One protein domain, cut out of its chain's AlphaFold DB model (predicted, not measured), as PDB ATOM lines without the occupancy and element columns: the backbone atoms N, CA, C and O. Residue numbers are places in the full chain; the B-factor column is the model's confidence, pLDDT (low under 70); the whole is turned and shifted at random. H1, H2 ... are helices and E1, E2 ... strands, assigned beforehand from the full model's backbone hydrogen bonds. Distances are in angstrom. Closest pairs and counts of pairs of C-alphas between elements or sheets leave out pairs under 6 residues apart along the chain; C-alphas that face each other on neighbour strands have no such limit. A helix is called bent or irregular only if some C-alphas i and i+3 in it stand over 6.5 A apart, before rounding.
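What this domain is: This is residues 15 to 118 of the 122 residues of an uncharacterized protein of Nitrosomonas sp. Nm143 (UniProt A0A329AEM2). A twisted antiparallel sheet has two helices, H1 and H2, over one of its faces and its other face bare. The long strand E2 bends and runs on beyond E1 and E5 to pair with the short E3, making a narrow hairpin arm whose tip, residues 34 to 39, sticks out at one end of the longest axis. The printed part has 104 residues, with two named helices and five named strands in the order E1 E2 E3 H1 E4 E5 H2. The sheet is branched at E2, with neighbour pairs E1 and E2, E2 and E3, E2 and E5, E4 and E5; the class is mixed, helices and strands. The whole is compact, with a radius of gyration of the C-alphas of 14.5 A and spans of 52 by 26 by 19 A.

Where its parts are: E1, residues 15 to 19, begins with C-alpha 15 at (85.139, -21.410, 61.089) and is 14.0 A long. E2, residues 22 to 34, is 32.4 A long and bends by 65 degrees at residue 28. E3 is residues 39 to 41, 6.8 A. H1, residues 44 to 67, is 29.5 A long, begins with C-alpha 44 at (75.358, -15.279, 63.708) and has a kink of 38 degrees near residue 51; it is irregular, with C-alphas 46 and 49 8.5 A apart. E4, residues 75 to 82, measures 22.3 A and E5, residues 85 to 94, 25.4 A. H2, residues 100 to 116, is 24.9 A long and ends with C-alpha 116 at (78.137, -23.792, 67.403).

How they stand to each other: E1, E2 and E3 form a meander, each strand the antiparallel neighbour of the one before. In the hairpin E1 and E2, N 17 and O 24 are 2.9 A apart. E5 lies on the other side of E2 from E1, with N 25 and O 91 at 2.8 A. In the hairpin E4 and E5, N 78 and O 90 are 2.8 A apart. In the hairpin E2 and E3, N 34 and O 39 are 2.9 A apart. H2 is on the sheet at a height of 6.8 A, over E1 and E2; its closest C-alpha pair with E1 is Gly 17 and Ala 114, 3.6 A. H1 is on the same face, at a height of 8.0 A, over E4, E5 and, only just, E2, on which 3 of its C-alphas fall; the closest C-alphas of H1 and E4 are those of Ile 59 and Gly 78, 5.8 A. H1 and H2 touch, closest at the C-alphas of Tyr 52 and Gly 108, 6.9 A, and run opposite ways at a steep tilt of 37 degrees, only just past shallow. Of the O i to N i+4 pairs, 15 of 20 in H1 and 11 of 13 in H2 are within hydrogen-bond range.

The domain as a whole: The two C-alphas farthest apart, those of Val 36 and Arg 69, are 53.1 A apart. The printed part has no cut and no long link. Mean pLDDT of the printed part is 77.5; it is under 70 at residues 33 to 47, 66 to 73, 83 to 86 and 96 to 98.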
ATOM      1  N   ILE A  15      86.023 -20.483  60.361       88.25
ATOM      2  CA  ILE A  15      85.139 -21.410  61.089       88.25
ATOM      3  C   ILE A  15      84.595 -22.459  60.114       88.25
ATOM      4  O   ILE A  15      84.423 -22.184  58.924       88.25
ATOM      5  N   LYS A  16      84.354 -23.678  60.603       92.38
ATOM      6  CA  LYS A  16      83.970 -24.833  59.776       92.38
ATOM      7  C   LYS A  16      82.775 -25.541  60.370       92.38
ATOM      8  O   LYS A  16      82.781 -25.822  61.564       92.38
ATOM      9  N   GLY A  17      81.829 -25.904  59.518       91.88
ATOM     10  CA  GLY A  17      80.713 -26.766  59.877       91.88
ATOM     11  C   GLY A  17      80.538 -27.887  58.873       91.88
ATOM     12  O   GLY A  17      80.949 -27.779  57.713       91.88
ATOM     13  N   LYS A  18      79.961 -28.994  59.324       93.25
ATOM     14  CA  LYS A  18      79.688 -30.151  58.477       93.25
ATOM     15  C   LYS A  18      78.388 -30.815  58.890       93.25
ATOM     16  O   LYS A  18      78.199 -31.141  60.058       93.25
ATOM     17  N   TYR A  19      77.556 -31.114  57.905       92.81
ATOM     18  CA  TYR A  19      76.359 -31.912  58.091       92.81
ATOM     19  C   TYR A  19      76.116 -32.801  56.873       92.81
ATOM     20  O   TYR A  19      76.051 -32.317  55.746       92.81
ATOM     21  N   LYS A  20      76.004 -34.116  57.105       90.25
ATOM     22  CA  LYS A  20      75.858 -35.153  56.067       90.25
ATOM     23  C   LYS A  20      76.811 -34.928  54.879       90.25
ATOM     24  O   LYS A  20      78.012 -35.160  55.005       90.25
ATOM     25  N   ASN A  21      76.258 -34.460  53.762       83.81
ATOM     26  CA  ASN A  21      76.890 -34.321  52.454       83.81
ATOM     27  C   ASN A  21      77.408 -32.903  52.187       83.81
ATOM     28  O   ASN A  21      77.839 -32.611  51.077       83.81
ATOM     29  N   VAL A  22      77.325 -32.017  53.180       89.12
ATOM     30  CA  VAL A  22      77.725 -30.616  53.079       89.12
ATOM     31  C   VAL A  22      78.803 -30.329  54.110       89.12
ATOM     32  O   VAL A  22      78.646 -30.594  55.303       89.12
ATOM     33  N   GLN A  23      79.897 -29.736  53.655       91.44
ATOM     34  CA  GLN A  23      80.854 -29.056  54.516       91.44
ATOM     35  C   GLN A  23      80.924 -27.588  54.107       91.44
ATOM     36  O   GLN A  23      81.068 -27.277  52.927       91.44
ATOM     37  N   ILE A  24      80.845 -26.695  55.089       90.69
ATOM     38  CA  ILE A  24      80.943 -25.250  54.907       90.69
ATOM     39  C   ILE A  24      82.149 -24.701  55.660       90.69
ATOM     40  O   ILE A  24      82.448 -25.110  56.784       90.69
ATOM     41  N   ILE A  25      82.853 -23.768  55.033       91.31
ATOM     42  CA  ILE A  25      83.954 -23.029  55.642       91.31
ATOM     43  C   ILE A  25      83.686 -21.547  55.436       91.31
ATOM     44  O   ILE A  25      83.590 -21.094  54.297       91.31
ATOM     45  N   PHE A  26      83.605 -20.800  56.533       88.88
ATOM     46  CA  PHE A  26      83.552 -19.344  56.517       88.88
ATOM     47  C   PHE A  26      84.921 -18.779  56.855       88.88
ATOM     48  O   PHE A  26      85.543 -19.219  57.821       88.88
ATOM     49  N   ARG A  27      85.367 -17.769  56.111       87.88
ATOM     50  CA  ARG A  27      86.573 -16.992  56.421       87.88
ATOM     51  C   ARG A  27      86.256 -15.511  56.497       87.88
ATOM     52  O   ARG A  27      85.294 -15.041  55.889       87.88
ATOM     53  N   ASN A  28      87.101 -14.785  57.227       85.12
ATOM     54  CA  ASN A  28      86.962 -13.346  57.468       85.12
ATOM     55  C   ASN A  28      85.628 -12.982  58.137       85.12
ATOM     56  O   ASN A  28      85.033 -11.943  57.840       85.12
ATOM     57  N   LEU A  29      85.145 -13.836  59.045       83.00
ATOM     58  CA  LEU A  29      83.857 -13.619  59.686       83.00
ATOM     59  C   LEU A  29      83.993 -12.556  60.791       83.00
ATOM     60  O   LEU A  29      84.757 -12.750  61.737       83.00
ATOM     61  N   PRO A  30      83.264 -11.436  60.721       77.69
ATOM     62  CA  PRO A  30      83.308 -10.422  61.763       77.69
ATOM     63  C   PRO A  30      82.696 -10.956  63.063       77.69
ATOM     64  O   PRO A  30      81.736 -11.714  63.051       77.69
ATOM     65  N   CYS A  31      83.235 -10.538  64.201       75.50
ATOM     66  CA  CYS A  31      82.767 -10.865  65.539       75.50
ATOM     67  C   CYS A  31      82.864  -9.630  66.438       75.50
ATOM     68  O   CYS A  31      83.857  -8.902  66.409       75.50
ATOM     69  N   LYS A  32      81.853  -9.396  67.281       73.38
ATOM     70  CA  LYS A  32      81.886  -8.321  68.280       73.38
ATOM     71  C   LYS A  32      82.375  -8.902  69.607       73.38
ATOM     72  O   LYS A  32      81.745  -9.791  70.183       73.38
ATOM     73  N   ILE A  33      83.502  -8.402  70.111       67.81
ATOM     74  CA  ILE A  33      84.071  -8.839  71.396       67.81
ATOM     75  C   ILE A  33      83.904  -7.723  72.428       67.81
ATOM     76  O   ILE A  33      84.286  -6.573  72.191       67.81
ATOM     77  N   ASN A  34      83.343  -8.066  73.592       65.62
ATOM     78  CA  ASN A  34      83.356  -7.194  74.759       65.62
ATOM     79  C   ASN A  34      84.641  -7.437  75.558       65.62
ATOM     80  O   ASN A  34      84.778  -8.441  76.255       65.62
ATOM     81  N   ILE A  35      85.551  -6.470  75.480       61.31
ATOM     82  CA  ILE A  35      86.886  -6.525  76.088       61.31
ATOM     83  C   ILE A  35      86.817  -6.589  77.621       61.31
ATOM     84  O   ILE A  35      87.703  -7.156  78.243       61.31
ATOM     85  N   VAL A  36      85.756  -6.055  78.238       60.81
ATOM     86  CA  VAL A  36      85.652  -5.937  79.704       60.81
ATOM     87  C   VAL A  36      85.388  -7.288  80.374       60.81
ATOM     88  O   VAL A  36      85.900  -7.545  81.455       60.81
ATOM     89  N   ASN A  37      84.623  -8.168  79.721       63.00
ATOM     90  CA  ASN A  37      84.197  -9.444  80.310       63.00
ATOM     91  C   ASN A  37      84.676 -10.666  79.514       63.00
ATOM     92  O   ASN A  37      84.226 -11.775  79.788       63.00
ATOM     93  N   GLY A  38      85.452 -10.464  78.443       59.31
ATOM     94  CA  GLY A  38      85.782 -11.518  77.479       59.31
ATOM     95  C   GLY A  38      84.558 -12.141  76.790       59.31
ATOM     96  O   GLY A  38      84.692 -13.148  76.099       59.31
ATOM     97  N   LYS A  39      83.359 -11.566  76.975       63.19
ATOM     98  CA  LYS A  39      82.107 -12.074  76.406       63.19
ATOM     99  C   LYS A  39      82.069 -11.752  74.920       63.19
ATOM    100  O   LYS A  39      82.208 -10.594  74.517       63.19
ATOM    101  N   LYS A  40      81.859 -12.788  74.120       66.12
ATOM    102  CA  LYS A  40      81.876 -12.724  72.662       66.12
ATOM    103  C   LYS A  40      80.447 -12.842  72.175       66.12
ATOM    104  O   LYS A  40      79.701 -13.683  72.671       66.12
ATOM    105  N   LYS A  41      80.068 -11.976  71.243       65.62
ATOM    106  CA  LYS A  41      78.829 -12.132  70.494       65.62
ATOM    107  C   LYS A  41      79.224 -12.331  69.042       65.62
ATOM    108  O   LYS A  41      79.657 -11.388  68.373       65.62
ATOM    109  N   CYS A  42      79.140 -13.580  68.598       64.31
ATOM    110  CA  CYS A  42      79.222 -13.872  67.183       64.31
ATOM    111  C   CYS A  42      77.960 -13.295  66.527       64.31
ATOM    112  O   CYS A  42      76.866 -13.504  67.051       64.31
ATOM    113  N   PRO A  43      78.075 -12.550  65.425       61.88
ATOM    114  CA  PRO A  43      76.929 -11.937  64.777       61.88
ATOM    115  C   PRO A  43      76.072 -12.941  63.997       61.88
ATOM    116  O   PRO A  43      75.154 -12.522  63.307       61.88
ATOM    117  N   TYR A  44      76.300 -14.251  64.152       60.38
ATOM    118  CA  TYR A  44      75.358 -15.279  63.708       60.38
ATOM    119  C   TYR A  44      73.917 -14.965  64.123       60.38
ATOM    120  O   TYR A  44      73.019 -14.967  63.286       60.38
ATOM    121  N   ASP A  45      73.712 -14.594  65.391       60.75
ATOM    122  CA  ASP A  45      72.392 -14.208  65.902       60.75
ATOM    123  C   ASP A  45      71.832 -12.958  65.203       60.75
ATOM    124  O   ASP A  45      70.621 -12.761  65.171       60.75
ATOM    125  N   ASP A  46      72.709 -12.105  64.667       61.75
ATOM    126  CA  ASP A  46      72.349 -10.824  64.064       61.75
ATOM    127  C   ASP A  46      72.073 -10.941  62.545       61.75
ATOM    128  O   ASP A  46      71.369 -10.083  62.022       61.75
ATOM    129  N   PHE A  47      72.586 -11.960  61.829       67.44
ATOM    130  CA  PHE A  47      72.428 -12.067  60.359       67.44
ATOM    131  C   PHE A  47      72.258 -13.483  59.775       67.44
ATOM    132  O   PHE A  47      72.331 -13.647  58.558       67.44
ATOM    133  N   SER A  48      72.047 -14.520  60.592       71.81
ATOM    134  CA  SER A  48      71.942 -15.921  60.129       71.81
ATOM    135  C   SER A  48      70.975 -16.124  58.955       71.81
ATOM    136  O   SER A  48      71.308 -16.860  58.028       71.81
ATOM    137  N   CYS A  49      69.828 -15.435  58.958       79.69
ATOM    138  CA  CYS A  49      68.848 -15.487  57.868       79.69
ATOM    139  C   CYS A  49      69.390 -14.873  56.568       79.69
ATOM    140  O   CYS A  49      69.345 -15.526  55.533       79.69
ATOM    141  N   GLU A  50      69.967 -13.668  56.628       81.62
ATOM    142  CA  GLU A  50      70.546 -12.990  55.455       81.62
ATOM    143  C   GLU A  50      71.708 -13.794  54.863       81.62
ATOM    144  O   GLU A  50      71.796 -13.984  53.656       81.62
ATOM    145  N   LEU A  51      72.591 -14.321  55.716       83.81
ATOM    146  CA  LEU A  51      73.702 -15.158  55.270       83.81
ATOM    147  C   LEU A  51      73.198 -16.434  54.595       83.81
ATOM    148  O   LEU A  51      73.726 -16.816  53.555       83.81
ATOM    149  N   TYR A  52      72.197 -17.093  55.181       86.38
ATOM    150  CA  TYR A  52      71.599 -18.283  54.592       86.38
ATOM    151  C   TYR A  52      70.980 -17.968  53.228       86.38
ATOM    152  O   TYR A  52      71.331 -18.620  52.248       86.38
ATOM    153  N   GLU A  53      70.139 -16.936  53.137       86.62
ATOM    154  CA  GLU A  53      69.502 -16.511  51.887       86.62
ATOM    155  C   GLU A  53      70.525 -16.203  50.785       86.62
ATOM    156  O   GLU A  53      70.359 -16.678  49.661       86.62
ATOM    157  N   GLU A  54      71.613 -15.498  51.106       86.81
ATOM    158  CA  GLU A  54      72.676 -15.186  50.141       86.81
ATOM    159  C   GLU A  54      73.491 -16.421  49.722       86.81
ATOM    160  O   GLU A  54      73.895 -16.539  48.565       86.81
ATOM    161  N   ILE A  55      73.713 -17.387  50.624       87.50
ATOM    162  CA  ILE A  55      74.340 -18.672  50.260       87.50
ATOM    163  C   ILE A  55      73.456 -19.425  49.259       87.50
ATOM    164  O   ILE A  55      73.969 -19.972  48.275       87.50
ATOM    165  N   ILE A  56      72.142 -19.465  49.500       87.56
ATOM    166  CA  ILE A  56      71.199 -20.134  48.601       87.56
ATOM    167  C   ILE A  56      71.176 -19.434  47.234       87.56
ATOM    168  O   ILE A  56      71.333 -20.107  46.211       87.56
ATOM    169  N   SER A  57      71.010 -18.109  47.217       85.25
ATOM    170  CA  SER A  57      70.768 -17.332  45.998       85.25
ATOM    171  C   SER A  57      72.015 -17.149  45.131       85.25
ATOM    172  O   SER A  57      71.923 -17.275  43.913       85.25
ATOM    173  N   GLN A  58      73.179 -16.873  45.732       81.38
ATOM    174  CA  GLN A  58      74.389 -16.529  44.980       81.38
ATOM    175  C   GLN A  58      75.299 -17.729  44.731       81.38
ATOM    176  O   GLN A  58      75.989 -17.769  43.721       81.38
ATOM    177  N   ILE A  59      75.358 -18.696  45.650       84.69
ATOM    178  CA  ILE A  59      76.349 -19.780  45.559       84.69
ATOM    179  C   ILE A  59      75.699 -21.071  45.069       84.69
ATOM    180  O   ILE A  59      76.176 -21.693  44.117       84.69
ATOM    181  N   LEU A  60      74.614 -21.505  45.715       84.44
ATOM    182  CA  LEU A  60      73.996 -22.790  45.385       84.44
ATOM    183  C   LEU A  60      73.192 -22.747  44.088       84.44
ATOM    184  O   LEU A  60      73.254 -23.704  43.316       84.44
ATOM    185  N   ASP A  61      72.440 -21.682  43.818       82.69
ATOM    186  CA  ASP A  61      71.714 -21.594  42.550       82.69
ATOM    187  C   ASP A  61      72.666 -21.527  41.348       82.69
ATOM    188  O   ASP A  61      72.452 -22.261  40.374       82.69
ATOM    189  N   ASP A  62      73.771 -20.787  41.458       77.12
ATOM    190  CA  ASP A  62      74.850 -20.778  40.464       77.12
ATOM    191  C   ASP A  62      75.469 -22.173  40.290       77.12
ATOM    192  O   ASP A  62      75.640 -22.648  39.162       77.12
ATOM    193  N   PHE A  63      75.712 -22.905  41.382       75.69
ATOM    194  CA  PHE A  63      76.184 -24.288  41.308       75.69
ATOM    195  C   PHE A  63      75.251 -25.202  40.532       75.69
ATOM    196  O   PHE A  63      75.701 -25.943  39.660       75.69
ATOM    197  N   PHE A  64      73.954 -25.194  40.843       76.38
ATOM    198  CA  PHE A  64      73.013 -26.083  40.166       76.38
ATOM    199  C   PHE A  64      72.905 -25.754  38.674       76.38
ATOM    200  O   PHE A  64      72.678 -26.661  37.868       76.38
ATOM    201  N   GLN A  65      73.101 -24.491  38.290       73.75
ATOM    202  CA  GLN A  65      73.204 -24.095  36.888       73.75
ATOM    203  C   GLN A  65      74.497 -24.606  36.234       73.75
ATOM    204  O   GLN A  65      74.440 -25.137  35.122       73.75
ATOM    205  N   VAL A  66      75.644 -24.499  36.914       68.75
ATOM    206  CA  VAL A  66      76.956 -24.933  36.400       68.75
ATOM    207  C   VAL A  66      77.088 -26.459  36.361       68.75
ATOM    208  O   VAL A  66      77.447 -26.996  35.316       68.75
ATOM    209  N   LYS A  67      76.724 -27.183  37.427       65.00
ATOM    210  CA  LYS A  67      76.750 -28.660  37.507       65.00
ATOM    211  C   LYS A  67      75.920 -29.312  36.402       65.00
ATOM    212  O   LYS A  67      76.307 -30.338  35.855       65.00
ATOM    213  N   ARG A  68      74.781 -28.708  36.036       58.44
ATOM    214  CA  ARG A  68      73.967 -29.166  34.894       58.44
ATOM    215  C   ARG A  68      74.700 -29.050  33.553       58.44
ATOM    216  O   ARG A  68      74.344 -29.764  32.623       58.44
ATOM    217  N   ARG A  69      75.673 -28.143  33.437       57.09
ATOM    218  CA  ARG A  69      76.428 -27.867  32.205       57.09
ATOM    219  C   ARG A  69      77.774 -28.586  32.155       57.09
ATOM    220  O   ARG A  69      78.230 -28.917  31.066       57.09
ATOM    221  N   ILE A  70      78.411 -28.804  33.302       54.47
ATOM    222  CA  ILE A  70      79.767 -29.339  33.404       54.47
ATOM    223  C   ILE A  70      79.787 -30.285  34.610       54.47
ATOM    224  O   ILE A  70      79.620 -29.842  35.743       54.47
ATOM    225  N   GLY A  71      79.941 -31.589  34.383       52.69
ATOM    226  CA  GLY A  71      79.973 -32.611  35.441       52.69
ATOM    227  C   GLY A  71      81.278 -32.606  36.250       52.69
ATOM    228  O   GLY A  71      81.962 -33.622  36.281       52.69
ATOM    229  N   MET A  72      81.656 -31.461  36.824       54.75
ATOM    230  CA  MET A  72      82.939 -31.220  37.499       54.75
ATOM    231  C   MET A  72      82.855 -31.257  39.033       54.75
ATOM    232  O   MET A  72      81.771 -31.162  39.607       54.75
ATOM    233  N   ASP A  73      84.036 -31.413  39.642       61.38
ATOM    234  CA  ASP A  73      84.339 -31.580  41.070       61.38
ATOM    235  C   ASP A  73      83.420 -30.799  42.027       61.38
ATOM    236  O   ASP A  73      83.123 -29.622  41.830       61.38
ATOM    237  N   ASN A  74      82.994 -31.451  43.116       72.19
ATOM    238  CA  ASN A  74      81.958 -30.949  44.029       72.19
ATOM    239  C   ASN A  74      82.434 -29.895  45.043       72.19
ATOM    240  O   ASN A  74      82.082 -29.937  46.226       72.19
ATOM    241  N   VAL A  75      83.257 -28.953  44.602       77.31
ATOM    242  CA  VAL A  75      83.743 -27.860  45.443       77.31
ATOM    243  C   VAL A  75      83.256 -26.542  44.870       77.31
ATOM    244  O   VAL A  75      83.464 -26.238  43.699       77.31
ATOM    245  N   LEU A  76      82.632 -25.738  45.721       77.31
ATOM    246  CA  LEU A  76      82.140 -24.411  45.402       77.31
ATOM    247  C   LEU A  76      82.755 -23.391  46.325       77.31
ATOM    248  O   LEU A  76      82.810 -23.574  47.537       77.31
ATOM    249  N   LYS A  77      83.144 -22.265  45.751       79.75
ATOM    250  CA  LYS A  77      83.624 -21.120  46.500       79.75
ATOM    251  C   LYS A  77      82.824 -19.899  46.079       79.75
ATOM    252  O   LYS A  77      82.653 -19.667  44.888       79.75
ATOM    253  N   GLY A  78      82.373 -19.116  47.048       79.19
ATOM    254  CA  GLY A  78      81.687 -17.851  46.830       79.19
ATOM    255  C   GLY A  78      82.147 -16.797  47.826       79.19
ATOM    256  O   GLY A  78      82.671 -17.106  48.896       79.19
ATOM    257  N   MET A  79      81.972 -15.533  47.461       81.75
ATOM    258  CA  MET A  79      82.191 -14.405  48.357       81.75
ATOM    259  C   MET A  79      80.851 -13.727  48.593       81.75
ATOM    260  O   MET A  79      80.200 -13.314  47.640       81.75
ATOM    261  N   ILE A  80      80.457 -13.608  49.857       79.62
ATOM    262  CA  ILE A  80      79.194 -12.996  50.257       79.62
ATOM    263  C   ILE A  80      79.471 -11.599  50.792       79.62
ATOM    264  O   ILE A  80      80.309 -11.392  51.678       79.62
ATOM    265  N   THR A  81      78.732 -10.640  50.244       72.12
ATOM    266  CA  THR A  81      78.757  -9.243  50.675       72.12
ATOM    267  C   THR A  81      77.449  -8.938  51.395       72.12
ATOM    268  O   THR A  81      76.431  -8.712  50.750       72.12
ATOM    269  N   LEU A  82      77.474  -8.897  52.727       71.94
ATOM    270  CA  LEU A  82      76.343  -8.400  53.513       71.94
ATOM    271  C   LEU A  82      76.450  -6.875  53.654       71.94
ATOM    272  O   LEU A  82      77.554  -6.321  53.690       71.94
ATOM    273  N   LYS A  83      75.312  -6.178  53.776       67.50
ATOM    274  CA  LYS A  83      75.258  -4.699  53.851       67.50
ATOM    275  C   LYS A  83      76.210  -4.117  54.903       67.50
ATOM    276  O   LYS A  83      76.868  -3.108  54.642       67.50
ATOM    277  N   GLU A  84      76.313  -4.773  56.059       64.81
ATOM    278  CA  GLU A  84      77.186  -4.365  57.168       64.81
ATOM    279  C   GLU A  84      78.555  -5.073  57.182       64.81
ATOM    280  O   GLU A  84      79.462  -4.645  57.898       64.81
ATOM    281  N   TYR A  85      78.745  -6.126  56.377       69.75
ATOM    282  CA  TYR A  85      79.929  -6.989  56.418       69.75
ATOM    283  C   TYR A  85      80.395  -7.348  55.009       69.75
ATOM    284  O   TYR A  85      79.825  -8.196  54.329       69.75
ATOM    285  N   ARG A  86      81.455  -6.678  54.555       65.62
ATOM    286  CA  ARG A  86      81.741  -6.590  53.119       65.62
ATOM    287  C   ARG A  86      82.540  -7.731  52.488       65.62
ATOM    288  O   ARG A  86      82.707  -7.678  51.284       65.62
ATOM    289  N   ASN A  87      83.044  -8.725  53.223       76.69
ATOM    290  CA  ASN A  87      83.972  -9.712  52.645       76.69
ATOM    291  C   ASN A  87      83.941 -11.070  53.372       76.69
ATOM    292  O   ASN A  87      84.970 -11.501  53.894       76.69
ATOM    293  N   ILE A  88      82.787 -11.738  53.452       82.94
ATOM    294  CA  ILE A  88      82.737 -13.101  54.005       82.94
ATOM    295  C   ILE A  88      83.049 -14.073  52.869       82.94
ATOM    296  O   ILE A  88      82.316 -14.145  51.886       82.94
ATOM    297  N   GLU A  89      84.141 -14.823  52.980       85.94
ATOM    298  CA  GLU A  89      84.435 -15.891  52.022       85.94
ATOM    299  C   GLU A  89      83.775 -17.186  52.498       85.94
ATOM    300  O   GLU A  89      83.927 -17.575  53.658       85.94
ATOM    301  N   VAL A  90      83.066 -17.855  51.591       86.38
ATOM    302  CA  VAL A  90      82.368 -19.115  51.841       86.38
ATOM    303  C   VAL A  90      82.894 -20.181  50.889       86.38
ATOM    304  O   VAL A  90      82.888 -20.009  49.673       86.38
ATOM    305  N   LEU A  91      83.330 -21.309  51.438       87.88
ATOM    306  CA  LEU A  91      83.606 -22.526  50.681       87.88
ATOM    307  C   LEU A  91      82.560 -23.578  51.051       87.88
ATOM    308  O   LEU A  91      82.423 -23.908  52.226       87.88
ATOM    309  N   LEU A  92      81.858 -24.114  50.058       87.56
ATOM    310  CA  LEU A  92      80.956 -25.253  50.185       87.56
ATOM    311  C   LEU A  92      81.576 -26.462  49.487       87.56
ATOM    312  O   LEU A  92      81.983 -26.389  48.332       87.56
ATOM    313  N   ILE A  93      81.625 -27.588  50.177       87.12
ATOM    314  CA  ILE A  93      82.017 -28.876  49.612       87.12
ATOM    315  C   ILE A  93      80.783 -29.763  49.695       87.12
ATOM    316  O   ILE A  93      80.226 -29.937  50.781       87.12
ATOM    317  N   LEU A  94      80.339 -30.271  48.550       83.06
ATOM    318  CA  LEU A  94      79.103 -31.037  48.414       83.06
ATOM    319  C   LEU A  94      79.420 -32.491  48.040       83.06
ATOM    320  O   LEU A  94      80.438 -32.768  47.414       83.06
ATOM    321  N   ASP A  95      78.546 -33.431  48.375       75.62
ATOM    322  CA  ASP A  95      78.553 -34.754  47.743       75.62
ATOM    323  C   ASP A  95      77.572 -34.770  46.557       75.62
ATOM    324  O   ASP A  95      76.413 -34.359  46.668       75.62
ATOM    325  N   THR A  96      78.038 -35.229  45.393       62.47
ATOM    326  CA  THR A  96      77.314 -35.226  44.110       62.47
ATOM    327  C   THR A  96      75.987 -35.971  44.129       62.47
ATOM    328  O   THR A  96      75.148 -35.674  43.272       62.47
ATOM    329  N   ALA A  97      75.831 -36.952  45.021       64.81
ATOM    330  CA  ALA A  97      74.772 -37.960  44.963       64.81
ATOM    331  C   ALA A  97      73.389 -37.471  45.440       64.81
ATOM    332  O   ALA A  97      72.435 -38.245  45.431       64.81
ATOM    333  N   VAL A  98      73.265 -36.210  45.865       67.06
ATOM    334  CA  VAL A  98      72.099 -35.728  46.621       67.06
ATOM    335  C   VAL A  98      71.222 -34.774  45.804       67.06
ATOM    336  O   VAL A  98      71.707 -33.942  45.033       67.06
ATOM    337  N   GLU A  99      69.904 -34.885  45.997       72.56
ATOM    338  CA  GLU A  99      68.897 -34.009  45.395       72.56
ATOM    339  C   GLU A  99      68.986 -32.557  45.898       72.56
ATOM    340  O   GLU A  99      69.296 -32.290  47.061       72.56
ATOM    341  N   LYS A 100      68.630 -31.603  45.025       75.69
ATOM    342  CA  LYS A 100      68.710 -30.150  45.273       75.69
ATOM    343  C   LYS A 100      68.057 -29.715  46.594       75.69
ATOM    344  O   LYS A 100      68.652 -28.942  47.338       75.69
ATOM    345  N   ASN A 101      66.874 -30.238  46.912       78.00
ATOM    346  CA  ASN A 101      66.127 -29.834  48.108       78.00
ATOM    347  C   ASN A 101      66.780 -30.312  49.414       78.00
ATOM    348  O   ASN A 101      66.726 -29.605  50.417       78.00
ATOM    349  N   ALA A 102      67.418 -31.484  49.406       80.81
ATOM    350  CA  ALA A 102      68.114 -32.001  50.582       80.81
ATOM    351  C   ALA A 102      69.390 -31.195  50.887       80.81
ATOM    352  O   ALA A 102      69.717 -30.986  52.053       80.81
ATOM    353  N   ILE A 103      70.054 -30.659  49.854       85.88
ATOM    354  CA  ILE A 103      71.253 -29.822  50.012       85.88
ATOM    355  C   ILE A 103      70.938 -28.517  50.757       85.88
ATOM    356  O   ILE A 103      71.743 -28.091  51.577       85.88
ATOM    357  N   TYR A 104      69.779 -27.892  50.533       86.88
ATOM    358  CA  TYR A 104      69.413 -26.647  51.228       86.88
ATOM    359  C   TYR A 104      69.279 -26.829  52.739       86.88
ATOM    360  O   TYR A 104      69.868 -26.076  53.512       86.88
ATOM    361  N   HIS A 105      68.569 -27.879  53.154       87.50
ATOM    362  CA  HIS A 105      68.477 -28.244  54.562       87.50
ATOM    363  C   HIS A 105      69.864 -28.554  55.148       87.50
ATOM    364  O   HIS A 105      70.231 -28.015  56.190       87.50
ATOM    365  N   ASP A 106      70.658 -29.378  54.459       89.62
ATOM    366  CA  ASP A 106      71.988 -29.764  54.935       89.62
ATOM    367  C   ASP A 106      72.946 -28.559  55.040       89.62
ATOM    368  O   ASP A 106      73.796 -28.527  55.929       89.62
ATOM    369  N   VAL A 107      72.786 -27.536  54.192       89.31
ATOM    370  CA  VAL A 107      73.508 -26.257  54.299       89.31
ATOM    371  C   VAL A 107      73.098 -25.492  55.553       89.31
ATOM    372  O   VAL A 107      73.980 -25.031  56.274       89.31
ATOM    373  N   GLY A 108      71.800 -25.387  55.855       88.06
ATOM    374  CA  GLY A 108      71.319 -24.740  57.081       88.06
ATOM    375  C   GLY A 108      71.898 -25.386  58.344       88.06
ATOM    376  O   GLY A 108      72.453 -24.703  59.204       88.06
ATOM    377  N   GLU A 109      71.871 -26.716  58.406       91.19
ATOM    378  CA  GLU A 109      72.449 -27.481  59.515       91.19
ATOM    379  C   GLU A 109      73.976 -27.337  59.596       91.19
ATOM    380  O   GLU A 109      74.531 -27.154  60.680       91.19
ATOM    381  N   ALA A 110      74.681 -27.353  58.458       91.06
ATOM    382  CA  ALA A 110      76.129 -27.148  58.432       91.06
ATOM    383  C   ALA A 110      76.522 -25.734  58.893       91.06
ATOM    384  O   ALA A 110      77.567 -25.561  59.519       91.06
ATOM    385  N   ILE A 111      75.694 -24.723  58.623       89.31
ATOM    386  CA  ILE A 111      75.881 -23.363  59.138       89.31
ATOM    387  C   ILE A 111      75.749 -23.359  60.662       89.31
ATOM    388  O   ILE A 111      76.660 -22.888  61.345       89.31
ATOM    389  N   ILE A 112      74.659 -23.918  61.197       87.31
ATOM    390  CA  ILE A 112      74.439 -24.027  62.648       87.31
ATOM    391  C   ILE A 112      75.629 -24.735  63.309       87.31
ATOM    392  O   ILE A 112      76.177 -24.242  64.298       87.31
ATOM    393  N   ASP A 113      76.085 -25.843  62.721       90.38
ATOM    394  CA  ASP A 113      77.258 -26.583  63.177       90.38
ATOM    395  C   ASP A 113      78.517 -25.695  63.212       90.38
ATOM    396  O   ASP A 113      79.195 -25.644  64.241       90.38
ATOM    397  N   ALA A 114      78.784 -24.926  62.146       88.94
ATOM    398  CA  ALA A 114      79.946 -24.038  62.057       88.94
ATOM    399  C   ALA A 114      79.983 -22.995  63.174       88.94
ATOM    400  O   ALA A 114      81.033 -22.746  63.769       88.94
ATOM    401  N   PHE A 115      78.834 -22.387  63.460       83.81
ATOM    402  CA  PHE A 115      78.719 -21.352  64.479       83.81
ATOM    403  C   PHE A 115      78.694 -21.920  65.898       83.81
ATOM    404  O   PHE A 115      79.261 -21.302  66.798       83.81
ATOM    405  N   SER A 116      78.118 -23.108  66.102       82.62
ATOM    406  CA  SER A 116      78.137 -23.792  67.403       82.62
ATOM    407  C   SER A 116      79.550 -24.204  67.833       82.62
ATOM    408  O   SER A 116      79.877 -24.154  69.017       82.62
ATOM    409  N   LYS A 117      80.401 -24.560  66.863       81.50
ATOM    410  CA  LYS A 117      81.798 -24.973  67.063       81.50
ATOM    411  C   LYS A 117      82.796 -23.825  66.977       81.50
ATOM    412  O   LYS A 117      83.996 -24.066  67.084       81.50
ATOM    413  N   ALA A 118      82.335 -22.596  66.741       73.88
ATOM    414  CA  ALA A 118      83.204 -21.438  66.603       73.88
ATOM    415  C   ALA A 118      83.865 -21.095  67.950       73.88
ATOM    416  O   ALA A 118      83.422 -20.215  68.690       73.88
TER     417      ALA A 118